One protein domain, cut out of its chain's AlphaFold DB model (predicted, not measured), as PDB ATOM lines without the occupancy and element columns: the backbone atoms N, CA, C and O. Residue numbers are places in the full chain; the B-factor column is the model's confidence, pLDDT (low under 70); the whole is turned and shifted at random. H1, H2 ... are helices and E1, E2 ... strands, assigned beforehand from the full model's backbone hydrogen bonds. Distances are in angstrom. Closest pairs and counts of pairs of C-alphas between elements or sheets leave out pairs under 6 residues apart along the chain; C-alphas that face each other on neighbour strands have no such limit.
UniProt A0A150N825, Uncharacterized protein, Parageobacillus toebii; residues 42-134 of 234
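AT A GLANCE: This is residues 42 to 134 of the 234 residues of an uncharacterized protein of Parageobacillus toebii (UniProt A0A150N825). A narrow sheet, built mainly of the long hairpin E2 and E3 with the short strand E1 beside E2, has one face covered by two long helices, H1 and H2, that run along its strands. H1 and H2 form a helical hairpin, and the four-residue helix H3 sits on the opposite face. The printed part has 93 residues with three named helices and three named strands, in the chain order H1 H2 E1 H3 E2 E3; the sheet's order is E1 E2 E3, antiparallel, and the class is mixed, helices and strands. The whole is compact, with a radius of gyration of the C-alphas of 13.9 A, yet elongated in outline, spanning 43 by 27 by 19 A.

HOW THE PARTS SIT: In the sheet, E2, residues 110 to 119, is the inner strand, and E3, residues 122 to 131, forms a hairpin with it at 161 degrees, antiparallel; N 115 and O 126 are 2.8 A apart, N 128 and O 113 also 2.8 A, within hydrogen-bond range. On the other side of E2, E1, residues 93 to 96, is antiparallel to it at 154 degrees, with N 95 and O 114 within hydrogen-bond range at 2.8 A. H1, residues 42 to 65, is on the sheet at a height of 8.9 A, over E2 and E3; its closest C-alphas to E2 are those of Ser 45 and Tyr 119, 5.6 A. H2, residues 72 to 90, is on the same face at a height of 9.7 A, over E2 and only just over E1, with 3 of its C-alphas falling on E1. H1 touches H2 with residues 52 to 60 alone, closest at the C-alphas of Ala 52 and Tyr 90, 5.5 A; they run opposite ways at a shallow tilt of 33 degrees, only just short of steep. H3, residues 98 to 101, is on the opposite face and apart from H1 and H2; the C-alphas of Thr 98 and Val 112, its closest to E2, are 4.5 A apart. Every O i to N i+4 pair is within hydrogen-bond range in H1, 13 of 15 are in H2, and H3 is too short for such a pair.

IN THESE COORDINATES: E2 is 29.3 A long and E3 29.2 A, while E1 is 10.0 A. H1 is 34.8 A long and begins at C-alpha 42, (7.073, 64.785, 10.534). H2, 26.1 A long, has a kink of 28 degrees near residue 81. E3 ends at C-alpha 131, (-16.983, 42.261, 19.636).

THE WHOLE: The C-alphas farthest apart, those of Asp 42 and Ser 70, are 44.1 A apart. The printed part has no cut and no long link. Mean pLDDT of the printed part is 93.1, and no printed residue is under 70.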
ATOM      1  N   ASP A  42       7.559  65.379   9.276       89.12
ATOM      2  CA  ASP A  42       7.073  64.785  10.534       89.12
ATOM      3  C   ASP A  42       5.542  64.890  10.666       89.12
ATOM      4  O   ASP A  42       4.883  63.946  11.099       89.12
ATOM      5  N   VAL A  43       4.948  66.019  10.262       91.50
ATOM      6  CA  VAL A  43       3.489  66.208  10.297       91.50
ATOM      7  C   VAL A  43       2.790  65.352   9.244       91.50
ATOM      8  O   VAL A  43       1.771  64.738   9.553       91.50
ATOM      9  N   GLU A  44       3.326  65.290   8.026       92.25
ATOM     10  CA  GLU A  44       2.782  64.464   6.947       92.25
ATOM     11  C   GLU A  44       2.858  62.979   7.307       92.25
ATOM     12  O   GLU A  44       1.837  62.295   7.280       92.25
ATOM     13  N   SER A  45       4.009  62.492   7.775       93.81
ATOM     14  CA  SER A  45       4.161  61.092   8.192       93.81
ATOM     15  C   SER A  45       3.293  60.724   9.403       93.81
ATOM     16  O   SER A  45       2.748  59.619   9.460       93.81
ATOM     17  N   LEU A  46       3.096  61.640  10.359       95.19
ATOM     18  CA  LEU A  46       2.133  61.458  11.449       95.19
ATOM     19  C   LEU A  46       0.696  61.373  10.919       95.19
ATOM     20  O   LEU A  46      -0.091  60.547  11.396       95.19
ATOM     21  N   HIS A  47       0.341  62.237   9.967       96.12
ATOM     22  CA  HIS A  47      -0.985  62.252   9.365       96.12
ATOM     23  C   HIS A  47      -1.258  60.948   8.613       96.12
ATOM     24  O   HIS A  47      -2.258  60.294   8.900       96.12
ATOM     25  N   GLU A  48      -0.330  60.515   7.758       95.88
ATOM     26  CA  GLU A  48      -0.393  59.231   7.054       95.88
ATOM     27  C   GLU A  48      -0.515  58.056   8.030       95.88
ATOM     28  O   GLU A  48      -1.348  57.165   7.845       95.88
ATOM     29  N   ALA A  49       0.274  58.055   9.110       96.81
ATOM     30  CA  ALA A  49       0.222  56.991  10.103       96.81
ATOM     31  C   ALA A  49      -1.124  56.939  10.839       96.81
ATOM     32  O   ALA A  49      -1.661  55.857  11.086       96.81
ATOM     33  N   THR A  50      -1.681  58.103  11.169       97.19
ATOM     34  CA  THR A  50      -2.991  58.218  11.822       97.19
ATOM     35  C   THR A  50      -4.107  57.786  10.876       97.19
ATOM     36  O   THR A  50      -4.952  56.981  11.266       97.19
ATOM     37  N   GLN A  51      -4.074  58.247   9.625       97.38
ATOM     38  CA  GLN A  51      -5.039  57.879   8.594       97.38
ATOM     39  C   GLN A  51      -5.043  56.366   8.351       97.38
ATOM     40  O   GLN A  51      -6.107  55.754   8.358       97.38
ATOM     41  N   ALA A  52      -3.871  55.734   8.234       97.50
ATOM     42  CA  ALA A  52      -3.770  54.286   8.060       97.50
ATOM     43  C   ALA A  52      -4.427  53.509   9.217       97.50
ATOM     44  O   ALA A  52      -5.095  52.496   8.996       97.50
ATOM     45  N   ILE A  53      -4.275  53.986  10.457       97.81
ATOM     46  CA  ILE A  53      -4.939  53.398  11.628       97.81
ATOM     47  C   ILE A  53      -6.457  53.612  11.567       97.81
ATOM     48  O   ILE A  53      -7.211  52.677  11.837       97.81
ATOM     49  N   GLU A  54      -6.924  54.811  11.225       97.69
ATOM     50  CA  GLU A  54      -8.358  55.112  11.131       97.69
ATOM     51  C   GLU A  54      -9.049  54.297  10.033       97.69
ATOM     52  O   GLU A  54     -10.110  53.719  10.279       97.69
ATOM     53  N   GLU A  55      -8.423  54.168   8.863       97.75
ATOM     54  CA  GLU A  55      -8.904  53.327   7.765       97.75
ATOM     55  C   GLU A  55      -8.922  51.846   8.161       97.75
ATOM     56  O   GLU A  55      -9.922  51.164   7.925       97.75
ATOM     57  N   THR A  56      -7.884  51.370   8.861       97.75
ATOM     58  CA  THR A  56      -7.856  50.007   9.418       97.75
ATOM     59  C   THR A  56      -9.050  49.764  10.341       97.75
ATOM     60  O   THR A  56      -9.712  48.733  10.242       97.75
ATOM     61  N   ILE A  57      -9.352  50.702  11.245       96.56
ATOM     62  CA  ILE A  57     -10.476  50.582  12.187       96.56
ATOM     63  C   ILE A  57     -11.814  50.620  11.447       96.56
ATOM     64  O   ILE A  57     -12.731  49.871  11.795       96.56
ATOM     65  N   ALA A  58     -11.941  51.482  10.439       96.56
ATOM     66  CA  ALA A  58     -13.147  51.593   9.634       96.56
ATOM     67  C   ALA A  58     -13.424  50.297   8.857       96.56
ATOM     68  O   ALA A  58     -14.536  49.773   8.946       96.56
ATOM     69  N   GLU A  59     -12.424  49.735   8.167       95.56
ATOM     70  CA  GLU A  59     -12.589  48.452   7.473       95.56
ATOM     71  C   GLU A  59     -12.824  47.313   8.472       95.56
ATOM     72  O   GLU A  59     -13.734  46.508   8.275       95.56
ATOM     73  N   MET A  60     -12.091  47.277   9.590       94.44
ATOM     74  CA  MET A  60     -12.305  46.292  10.653       94.44
ATOM     75  C   MET A  60     -13.755  46.312  11.154       94.44
ATOM     76  O   MET A  60     -14.361  45.253  11.304       94.44
ATOM     77  N   LYS A  61     -14.343  47.496  11.361       92.75
ATOM     78  CA  LYS A  61     -15.747  47.637  11.768       92.75
ATOM     79  C   LYS A  61     -16.705  47.039  10.737       92.75
ATOM     80  O   LYS A  61     -17.606  46.309  11.132       92.75
ATOM     81  N   VAL A  62     -16.519  47.349   9.453       92.62
ATOM     82  CA  VAL A  62     -17.381  46.839   8.372       92.62
ATOM     83  C   VAL A  62     -17.290  45.316   8.287       92.62
ATOM     84  O   VAL A  62     -18.307  44.638   8.285       92.62
ATOM     85  N   ARG A  63     -16.073  44.766   8.301       91.69
ATOM     86  CA  ARG A  63     -15.845  43.320   8.176       91.69
ATOM     87  C   ARG A  63     -16.374  42.526   9.366       91.69
ATOM     88  O   ARG A  63     -16.832  41.407   9.181       91.69
ATOM     89  N   ILE A  64     -16.291  43.083  10.574       90.38
ATOM     90  CA  ILE A  64     -16.800  42.428  11.786       90.38
ATOM     91  C   ILE A  64     -18.330  42.426  11.822       90.38
ATOM     92  O   ILE A  64     -18.902  41.487  12.370       90.38
ATOM     93  N   ASP A  65     -18.989  43.434  11.248       86.56
ATOM     94  CA  ASP A  65     -20.456  43.469  11.156       86.56
ATOM     95  C   ASP A  65     -20.994  42.309  10.296       86.56
ATOM     96  O   ASP A  65     -22.039  41.740  10.602       86.56
ATOM     97  N   ASP A  66     -20.218  41.875   9.296       87.44
ATOM     98  CA  ASP A  66     -20.522  40.708   8.459       87.44
ATOM     99  C   ASP A  66     -20.266  39.357   9.164       87.44
ATOM    100  O   ASP A  66     -20.570  38.292   8.618       87.44
ATOM    101  N   PHE A  67     -19.671  39.343  10.364       88.69
ATOM    102  CA  PHE A  67     -19.393  38.092  11.066       88.69
ATOM    103  C   PHE A  67     -20.654  37.549  11.732       88.69
ATOM    104  O   PHE A  67     -21.150  38.098  12.716       88.69
ATOM    105  N   GLU A  68     -21.116  36.387  11.268       82.19
ATOM    106  CA  GLU A  68     -22.201  35.668  11.931       82.19
ATOM    107  C   GLU A  68     -21.862  35.357  13.397       82.19
ATOM    108  O   GLU A  68     -20.801  34.808  13.731       82.19
ATOM    109  N   LEU A  69     -22.803  35.675  14.290       82.50
ATOM    110  CA  LEU A  69     -22.676  35.320  15.693       82.50
ATOM    111  C   LEU A  69     -22.746  33.798  15.841       82.50
ATOM    112  O   LEU A  69     -23.776  33.175  15.597       82.50
ATOM    113  N   SER A  70     -21.637  33.207  16.270       82.75
ATOM    114  CA  SER A  70     -21.495  31.761  16.416       82.75
ATOM    115  C   SER A  70     -20.822  31.422  17.745       82.75
ATOM    116  O   SER A  70     -21.442  31.568  18.794       82.75
ATOM    117  N   THR A  71     -19.562  30.991  17.739       88.56
ATOM    118  CA  THR A  71     -18.797  30.693  18.959       88.56
ATOM    119  C   THR A  71     -17.611  31.644  19.097       88.56
ATOM    120  O   THR A  71     -17.087  32.113  18.082       88.56
ATOM    121  N   PRO A  72     -17.123  31.911  20.324       89.31
ATOM    122  CA  PRO A  72     -15.933  32.740  20.509       89.31
ATOM    123  C   PRO A  72     -14.710  32.228  19.730       89.31
ATOM    124  O   PRO A  72     -13.963  33.019  19.166       89.31
ATOM    125  N   GLY A  73     -14.553  30.904  19.596       90.06
ATOM    126  CA  GLY A  73     -13.480  30.321  18.784       90.06
ATOM    127  C   GLY A  73     -13.635  30.564  17.276       90.06
ATOM    128  O   GLY A  73     -12.641  30.669  16.560       90.06
ATOM    129  N   LYS A  74     -14.866  30.692  16.763       90.81
ATOM    130  CA  LYS A  74     -15.098  31.057  15.358       90.81
ATOM    131  C   LYS A  74     -14.754  32.518  15.087       90.81
ATOM    132  O   LYS A  74     -14.148  32.785  14.050       90.81
ATOM    133  N   LEU A  75     -15.047  33.411  16.036       91.56
ATOM    134  CA  LEU A  75     -14.580  34.796  15.995       91.56
ATOM    135  C   LEU A  75     -13.048  34.849  15.895       91.56
ATOM    136  O   LEU A  75     -12.531  35.541  15.025       91.56
ATOM    137  N   ASP A  76     -12.327  34.066  16.704       92.12
ATOM    138  CA  ASP A  76     -10.859  33.998  16.632       92.12
ATOM    139  C   ASP A  76     -10.366  33.527  15.261       92.12
ATOM    140  O   ASP A  76      -9.460  34.122  14.688       92.12
ATOM    141  N   MET A  77     -10.992  32.494  14.688       92.38
ATOM    142  CA  MET A  77     -10.650  32.030  13.340       92.38
ATOM    143  C   MET A  77     -10.863  33.118  12.280       92.38
ATOM    144  O   MET A  77     -10.013  33.290  11.411       92.38
ATOM    145  N   GLN A  78     -11.970  33.863  12.347       93.38
ATOM    146  CA  GLN A  78     -12.254  34.948  11.404       93.38
ATOM    147  C   GLN A  78     -11.284  36.124  11.582       93.38
ATOM    148  O   GLN A  78     -10.747  36.633  10.597       93.38
ATOM    149  N   LEU A  79     -10.980  36.510  12.823       93.75
ATOM    150  CA  LEU A  79      -9.996  37.554  13.119       93.75
ATOM    151  C   LEU A  79      -8.592  37.155  12.657       93.75
ATOM    152  O   LEU A  79      -7.912  37.970  12.048       93.75
ATOM    153  N   ASN A  80      -8.190  35.894  12.830       93.88
ATOM    154  CA  ASN A  80      -6.897  35.394  12.348       93.88
ATOM    155  C   ASN A  80      -6.760  35.439  10.818       93.88
ATOM    156  O   ASN A  80      -5.642  35.460  10.314       93.88
ATOM    157  N   THR A  81      -7.873  35.468  10.076       93.75
ATOM    158  CA  THR A  81      -7.859  35.695   8.620       93.75
ATOM    159  C   THR A  81      -7.911  37.174   8.244       93.75
ATOM    160  O   THR A  81      -7.257  37.581   7.289       93.75
ATOM    161  N   LEU A  82      -8.655  37.985   9.000       94.69
ATOM    162  CA  LEU A  82      -8.848  39.411   8.733       94.69
ATOM    163  C   LEU A  82      -7.620  40.249   9.115       94.69
ATOM    164  O   LEU A  82      -7.219  41.136   8.369       94.69
ATOM    165  N   ILE A  83      -7.034  39.987  10.285       96.06
ATOM    166  CA  ILE A  83      -5.955  40.796  10.861       96.06
ATOM    167  C   ILE A  83      -4.741  40.858   9.913       96.06
ATOM    168  O   ILE A  83      -4.322  41.975   9.607       96.06
ATOM    169  N   PRO A  84      -4.216  39.739   9.367       96.75
ATOM    170  CA  PRO A  84      -3.083  39.803   8.445       96.75
ATOM    171  C   PRO A  84      -3.382  40.568   7.146       96.75
ATOM    172  O   PRO A  84      -2.505  41.280   6.659       96.75
ATOM    173  N   ASP A  85      -4.607  40.471   6.607       96.38
ATOM    174  CA  ASP A  85      -5.031  41.229   5.415       96.38
ATOM    175  C   ASP A  85      -4.994  42.741   5.685       96.38
ATOM    176  O   ASP A  85      -4.416  43.504   4.908       96.38
ATOM    177  N   LEU A  86      -5.514  43.173   6.838       96.50
ATOM    178  CA  LEU A  86      -5.479  44.576   7.255       96.50
ATOM    179  C   LEU A  86      -4.048  45.075   7.505       96.50
ATOM    180  O   LEU A  86      -3.696  46.175   7.070       96.50
ATOM    181  N   GLN A  87      -3.209  44.267   8.163       96.69
ATOM    182  CA  GLN A  87      -1.797  44.597   8.387       96.69
ATOM    183  C   GLN A  87      -1.058  44.799   7.064       96.69
ATOM    184  O   GLN A  87      -0.328  45.777   6.911       96.69
ATOM    185  N   GLN A  88      -1.274  43.911   6.089       96.06
ATOM    186  CA  GLN A  88      -0.650  44.013   4.774       96.06
ATOM    187  C   GLN A  88      -1.173  45.216   3.979       96.06
ATOM    188  O   GLN A  88      -0.380  45.915   3.349       96.06
ATOM    189  N   ARG A  89      -2.485  45.472   4.006       96.31
ATOM    190  CA  ARG A  89      -3.111  46.547   3.226       96.31
ATOM    191  C   ARG A  89      -2.719  47.942   3.709       96.31
ATOM    192  O   ARG A  89      -2.386  48.788   2.887       96.31
ATOM    193  N   TYR A  90      -2.750  48.173   5.019       96.00
ATOM    194  CA  TYR A  90      -2.517  49.497   5.613       96.00
ATOM    195  C   TYR A  90      -1.097  49.658   6.189       96.00
ATOM    196  O   TYR A  90      -0.693  50.734   6.651       96.00
ATOM    197  N   GLY A  91      -0.295  48.589   6.158       95.56
ATOM    198  CA  GLY A  91       1.065  48.562   6.691       95.56
ATOM    199  C   GLY A  91       1.117  48.859   8.190       95.56
ATOM    200  O   GLY A  91       2.052  49.525   8.636       95.56
ATOM    201  N   VAL A  92       0.083  48.466   8.931       97.12
ATOM    202  CA  VAL A  92      -0.021  48.616  10.388       97.12
ATOM    203  C   VAL A  92       0.415  47.326  11.079       97.12
ATOM    204  O   VAL A  92       0.311  46.236  10.519       97.12
ATOM    205  N   ASP A  93       0.876  47.434  12.318       97.44
ATOM    206  CA  ASP A  93       1.090  46.289  13.199       97.44
ATOM    207  C   ASP A  93      -0.109  46.151  14.140       97.44
ATOM    208  O   ASP A  93      -0.480  47.114  14.806       97.44
ATOM    209  N   ILE A  94      -0.751  44.984  14.178       97.44
ATOM    210  CA  ILE A  94      -1.921  44.747  15.026       97.44
ATOM    211  C   ILE A  94      -1.556  43.674  16.044       97.44
ATOM    212  O   ILE A  94      -1.402  42.502  15.709       97.44
ATOM    213  N   LYS A  95      -1.439  44.082  17.307       96.50
ATOM    214  CA  LYS A  95      -1.088  43.208  18.425       96.50
ATOM    215  C   LYS A  95      -2.317  42.845  19.225       96.50
ATOM    216  O   LYS A  95      -3.071  43.715  19.650       96.50
ATOM    217  N   ASP A  96      -2.481  41.559  19.473       95.50
ATOM    218  CA  ASP A  96      -3.503  41.058  20.374       95.50
ATOM    219  C   ASP A  96      -3.049  41.210  21.827       95.50
ATOM    220  O   ASP A  96      -2.034  40.647  22.228       95.50
ATOM    221  N   VAL A  97      -3.801  41.984  22.605       95.81
ATOM    222  CA  VAL A  97      -3.550  42.234  24.033       95.81
ATOM    223  C   VAL A  97      -4.736  41.801  24.888       95.81
ATOM    224  O   VAL A  97      -4.925  42.283  26.001       95.81
ATOM    225  N   THR A  98      -5.588  40.911  24.370       93.75
ATOM    226  CA  THR A  98      -6.806  40.468  25.066       93.75
ATOM    227  C   THR A  98      -6.498  39.881  26.450       93.75
ATOM    228  O   THR A  98      -7.237  40.130  27.407       93.75
ATOM    229  N   ASP A  99      -5.399  39.134  26.559       91.56
ATOM    230  CA  ASP A  99      -5.024  38.412  27.776       91.56
ATOM    231  C   ASP A  99      -4.638  39.359  28.929       91.56
ATOM    232  O   ASP A  99      -4.894  39.045  30.095       91.56
ATOM    233  N   ASP A 100      -4.171  40.575  28.619       94.31
ATOM    234  CA  ASP A 100      -3.838  41.609  29.610       94.31
ATOM    235  C   ASP A 100      -5.069  42.080  30.411       94.31
ATOM    236  O   ASP A 100      -4.946  42.595  31.525       94.31
ATOM    237  N   TYR A 101      -6.279  41.880  29.872       91.06
ATOM    238  CA  TYR A 101      -7.546  42.334  30.464       91.06
ATOM    239  C   TYR A 101      -8.310  41.234  31.200       91.06
ATOM    240  O   TYR A 101      -9.443  41.467  31.621       91.06
ATOM    241  N   LYS A 102      -7.721  40.042  31.374       91.19
ATOM    242  CA  LYS A 102      -8.376  38.892  32.033       91.19
ATOM    243  C   LYS A 102      -9.711  38.501  31.373       91.19
ATOM    244  O   LYS A 102     -10.634  38.035  32.042       91.19
ATOM    245  N   ILE A 103      -9.830  38.704  30.063       89.69
ATOM    246  CA  ILE A 103     -11.023  38.344  29.292       89.69
ATOM    247  C   ILE A 103     -10.969  36.848  28.984       89.69
ATOM    248  O   ILE A 103     -10.051  36.374  28.318       89.69
ATOM    249  N   ASN A 104     -11.973  36.091  29.431       89.69
ATOM    250  CA  ASN A 104     -12.066  34.671  29.105       89.69
ATOM    251  C   ASN A 104     -12.497  34.479  27.643       89.69
ATOM    252  O   ASN A 104     -13.674  34.590  27.297       89.69
ATOM    253  N   ARG A 105     -11.525  34.156  26.788       88.62
ATOM    254  CA  ARG A 105     -11.697  33.994  25.337       88.62
ATOM    255  C   ARG A 105     -12.619  32.843  24.945       88.62
ATOM    256  O   ARG A 105     -13.197  32.893  23.865       88.62
ATOM    257  N   ALA A 106     -12.770  31.843  25.816       87.19
ATOM    258  CA  ALA A 106     -13.631  30.689  25.575       87.19
ATOM    259  C   ALA A 106     -15.120  31.015  25.764       87.19
ATOM    260  O   ALA A 106     -15.970  30.346  25.184       87.19
ATOM    261  N   THR A 107     -15.437  32.036  26.565       86.88
ATOM    262  CA  THR A 107     -16.823  32.386  26.916       86.88
ATOM    263  C   THR A 107     -17.254  33.745  26.382       86.88
ATOM    264  O   THR A 107     -18.445  33.974  26.203       86.88
ATOM    265  N   LEU A 108     -16.315  34.664  26.143       89.12
ATOM    266  CA  LEU A 108     -16.602  36.036  25.736       89.12
ATOM    267  C   LEU A 108     -16.191  36.285  24.286       89.12
ATOM    268  O   LEU A 108     -15.105  35.901  23.852       89.12
ATOM    269  N   PHE A 109     -17.029  37.027  23.567       90.88
ATOM    270  CA  PHE A 109     -16.800  37.484  22.190       90.88
ATOM    271  C   PHE A 109     -16.030  38.812  22.120       90.88
ATOM    272  O   PHE A 109     -16.101  39.522  21.122       90.88
ATOM    273  N   THR A 110     -15.362  39.214  23.201       91.94
ATOM    274  CA  THR A 110     -14.606  40.470  23.256       91.94
ATOM    275  C   THR A 110     -13.132  40.202  23.010       91.94
ATOM    276  O   THR A 110     -12.566  39.283  23.604       91.94
ATOM    277  N   ARG A 111     -12.502  41.007  22.156       94.25
ATOM    278  CA  ARG A 111     -11.052  40.998  21.927       94.25
ATOM    279  C   ARG A 111     -10.503  42.412  22.033       94.25
ATOM    280  O   ARG A 111     -11.218  43.376  21.753       94.25
ATOM    281  N   VAL A 112      -9.252  42.525  22.464       96.38
ATOM    282  CA  VAL A 112      -8.566  43.810  22.604       96.38
ATOM    283  C   VAL A 112      -7.310  43.781  21.754       96.38
ATOM    284  O   VAL A 112      -6.447  42.932  21.955       96.38
ATOM    285  N   TYR A 113      -7.212  44.732  20.832       96.88
ATOM    286  CA  TYR A 113      -6.067  44.891  19.949       96.88
ATOM    287  C   TYR A 113      -5.419  46.263  20.138       96.88
ATOM    288  O   TYR A 113      -6.099  47.259  20.406       96.88
ATOM    289  N   LEU A 114      -4.101  46.317  19.978       97.50
ATOM    290  CA  LEU A 114      -3.339  47.544  19.775       97.50
ATOM    291  C   LEU A 114      -2.944  47.617  18.306       97.50
ATOM    292  O   LEU A 114      -2.281  46.716  17.805       97.50
ATOM    293  N   ILE A 115      -3.353  48.682  17.629       97.81
ATOM    294  CA  ILE A 115      -2.941  48.985  16.261       97.81
ATOM    295  C   ILE A 115      -1.818  50.011  16.346       97.81
ATOM    296  O   ILE A 115      -1.985  51.061  16.972       97.81
ATOM    297  N   LEU A 116      -0.678  49.694  15.743       97.69
ATOM    298  CA  LEU A 116       0.535  50.491  15.786       97.69
ATOM    299  C   LEU A 116       0.991  50.849  14.373       97.69
ATOM    300  O   LEU A 116       0.963  50.018  13.464       97.69
ATOM    301  N   LYS A 117       1.474  52.078  14.198       97.06
ATOM    302  CA  LYS A 117       2.111  52.518  12.953       97.06
ATOM    303  C   LYS A 117       3.303  53.426  13.271       97.06
ATOM    304  O   LYS A 117       3.108  54.465  13.910       97.06
ATOM    305  N   PRO A 118       4.536  53.046  12.892       93.94
ATOM    306  CA  PRO A 118       5.696  53.903  13.092       93.94
ATOM    307  C   PRO A 118       5.648  55.117  12.156       93.94
ATOM    308  O   PRO A 118       5.240  54.992  11.003       93.94
ATOM    309  N   TYR A 119       6.101  56.267  12.651       92.56
ATOM    310  CA  TYR A 119       6.359  57.475  11.867       92.56
ATOM    311  C   TYR A 119       7.633  58.138  12.415       92.56
ATOM    312  O   TYR A 119       7.746  58.431  13.611       92.56
ATOM    313  N   GLY A 120       8.658  58.272  11.571       87.00
ATOM    314  CA  GLY A 120       9.991  58.689  12.009       87.00
ATOM    315  C   GLY A 120      10.541  57.817  13.151       87.00
ATOM    316  O   GLY A 120      10.724  56.612  13.003       87.00
ATOM    317  N   SER A 121      10.804  58.434  14.308       87.69
ATOM    318  CA  SER A 121      11.300  57.761  15.528       87.69
ATOM    319  C   SER A 121      10.203  57.402  16.539       87.69
ATOM    320  O   SER A 121      10.496  56.908  17.629       87.69
ATOM    321  N   LYS A 122       8.942  57.683  16.207       91.75
ATOM    322  CA  LYS A 122       7.784  57.518  17.084       91.75
ATOM    323  C   LYS A 122       6.814  56.502  16.493       91.75
ATOM    324  O   LYS A 122       6.998  55.974  15.399       91.75
ATOM    325  N   THR A 123       5.782  56.169  17.250       95.19
ATOM    326  CA  THR A 123       4.744  55.230  16.827       95.19
ATOM    327  C   THR A 123       3.404  55.753  17.300       95.19
ATOM    328  O   THR A 123       3.262  56.121  18.466       95.19
ATOM    329  N   VAL A 124       2.435  55.811  16.391       96.25
ATOM    330  CA  VAL A 124       1.039  56.039  16.758       96.25
ATOM    331  C   VAL A 124       0.476  54.713  17.244       96.25
ATOM    332  O   VAL A 124       0.639  53.693  16.577       96.25
ATOM    333  N   GLU A 125      -0.173  54.732  18.404       97.00
ATOM    334  CA  GLU A 125      -0.822  53.568  18.996       97.00
ATOM    335  C   GLU A 125      -2.308  53.858  19.205       97.00
ATOM    336  O   GLU A 125      -2.693  54.896  19.752       97.00
ATOM    337  N   ARG A 126      -3.156  52.905  18.815       97.50
ATOM    338  CA  ARG A 126      -4.591  52.957  19.072       97.50
ATOM    339  C   ARG A 126      -5.094  51.634  19.622       97.50
ATOM    340  O   ARG A 126      -4.954  50.587  18.999       97.50
ATOM    341  N   ARG A 127      -5.748  51.699  20.780       97.44
ATOM    342  CA  ARG A 127      -6.443  50.556  21.373       97.44
ATOM    343  C   ARG A 127      -7.843  50.413  20.799       97.44
ATOM    344  O   ARG A 127      -8.615  51.370  20.809       97.44
ATOM    345  N   VAL A 128      -8.172  49.200  20.377       96.12
ATOM    346  CA  VAL A 128      -9.475  48.828  19.831       96.12
ATOM    347  C   VAL A 128     -10.030  47.668  20.643       96.12
ATOM    348  O   VAL A 128      -9.388  46.631  20.789       96.12
ATOM    349  N   ILE A 129     -11.232  47.856  21.181       94.00
ATOM    350  CA  ILE A 129     -12.009  46.794  21.818       94.00
ATOM    351  C   ILE A 129     -13.092  46.410  20.825       94.00
ATOM    352  O   ILE A 129     -13.908  47.254  20.451       94.00
ATOM    353  N   LEU A 130     -13.098  45.152  20.404       91.19
ATOM    354  CA  LEU A 130     -14.043  44.656  19.416       91.19
ATOM    355  C   LEU A 130     -14.892  43.522  19.973       91.19
ATOM    356  O   LEU A 130     -14.479  42.788  20.873       91.19
ATOM    357  N   THR A 131     -16.094  43.397  19.422       89.44
ATOM    358  CA  THR A 131     -16.983  42.261  19.636       89.44
ATOM    359  C   THR A 131     -17.940  42.141  18.459       89.44
ATOM    360  O   THR A 131     -18.433  43.156  17.974       89.44
ATOM    361  N   ASN A 132     -18.214  40.912  18.017       87.31
ATOM    362  CA  ASN A 132     -19.270  40.627  17.043       87.31
ATOM    363  C   ASN A 132     -20.621  40.340  17.722       87.31
ATOM    364  O   ASN A 132     -21.551  39.882  17.069       87.31
ATOM    365  N   THR A 133     -20.744  40.558  19.039       85.31
ATOM    366  CA  THR A 133     -22.023  40.409  19.740       85.31
ATOM    367  C   THR A 133     -22.957  41.551  19.342       85.31
ATOM    368  O   THR A 133     -22.658  42.708  19.669       85.31
ATOM    369  N   PRO A 134     -24.100  41.261  18.693       78.31
ATOM    370  CA  PRO A 134     -25.079  42.281  18.368       78.31
ATOM    371  C   PRO A 134     -25.531  43.022  19.622       78.31
ATOM    372  O   PRO A 134     -25.711  42.433  20.691       78.31
TER     373      PRO A 134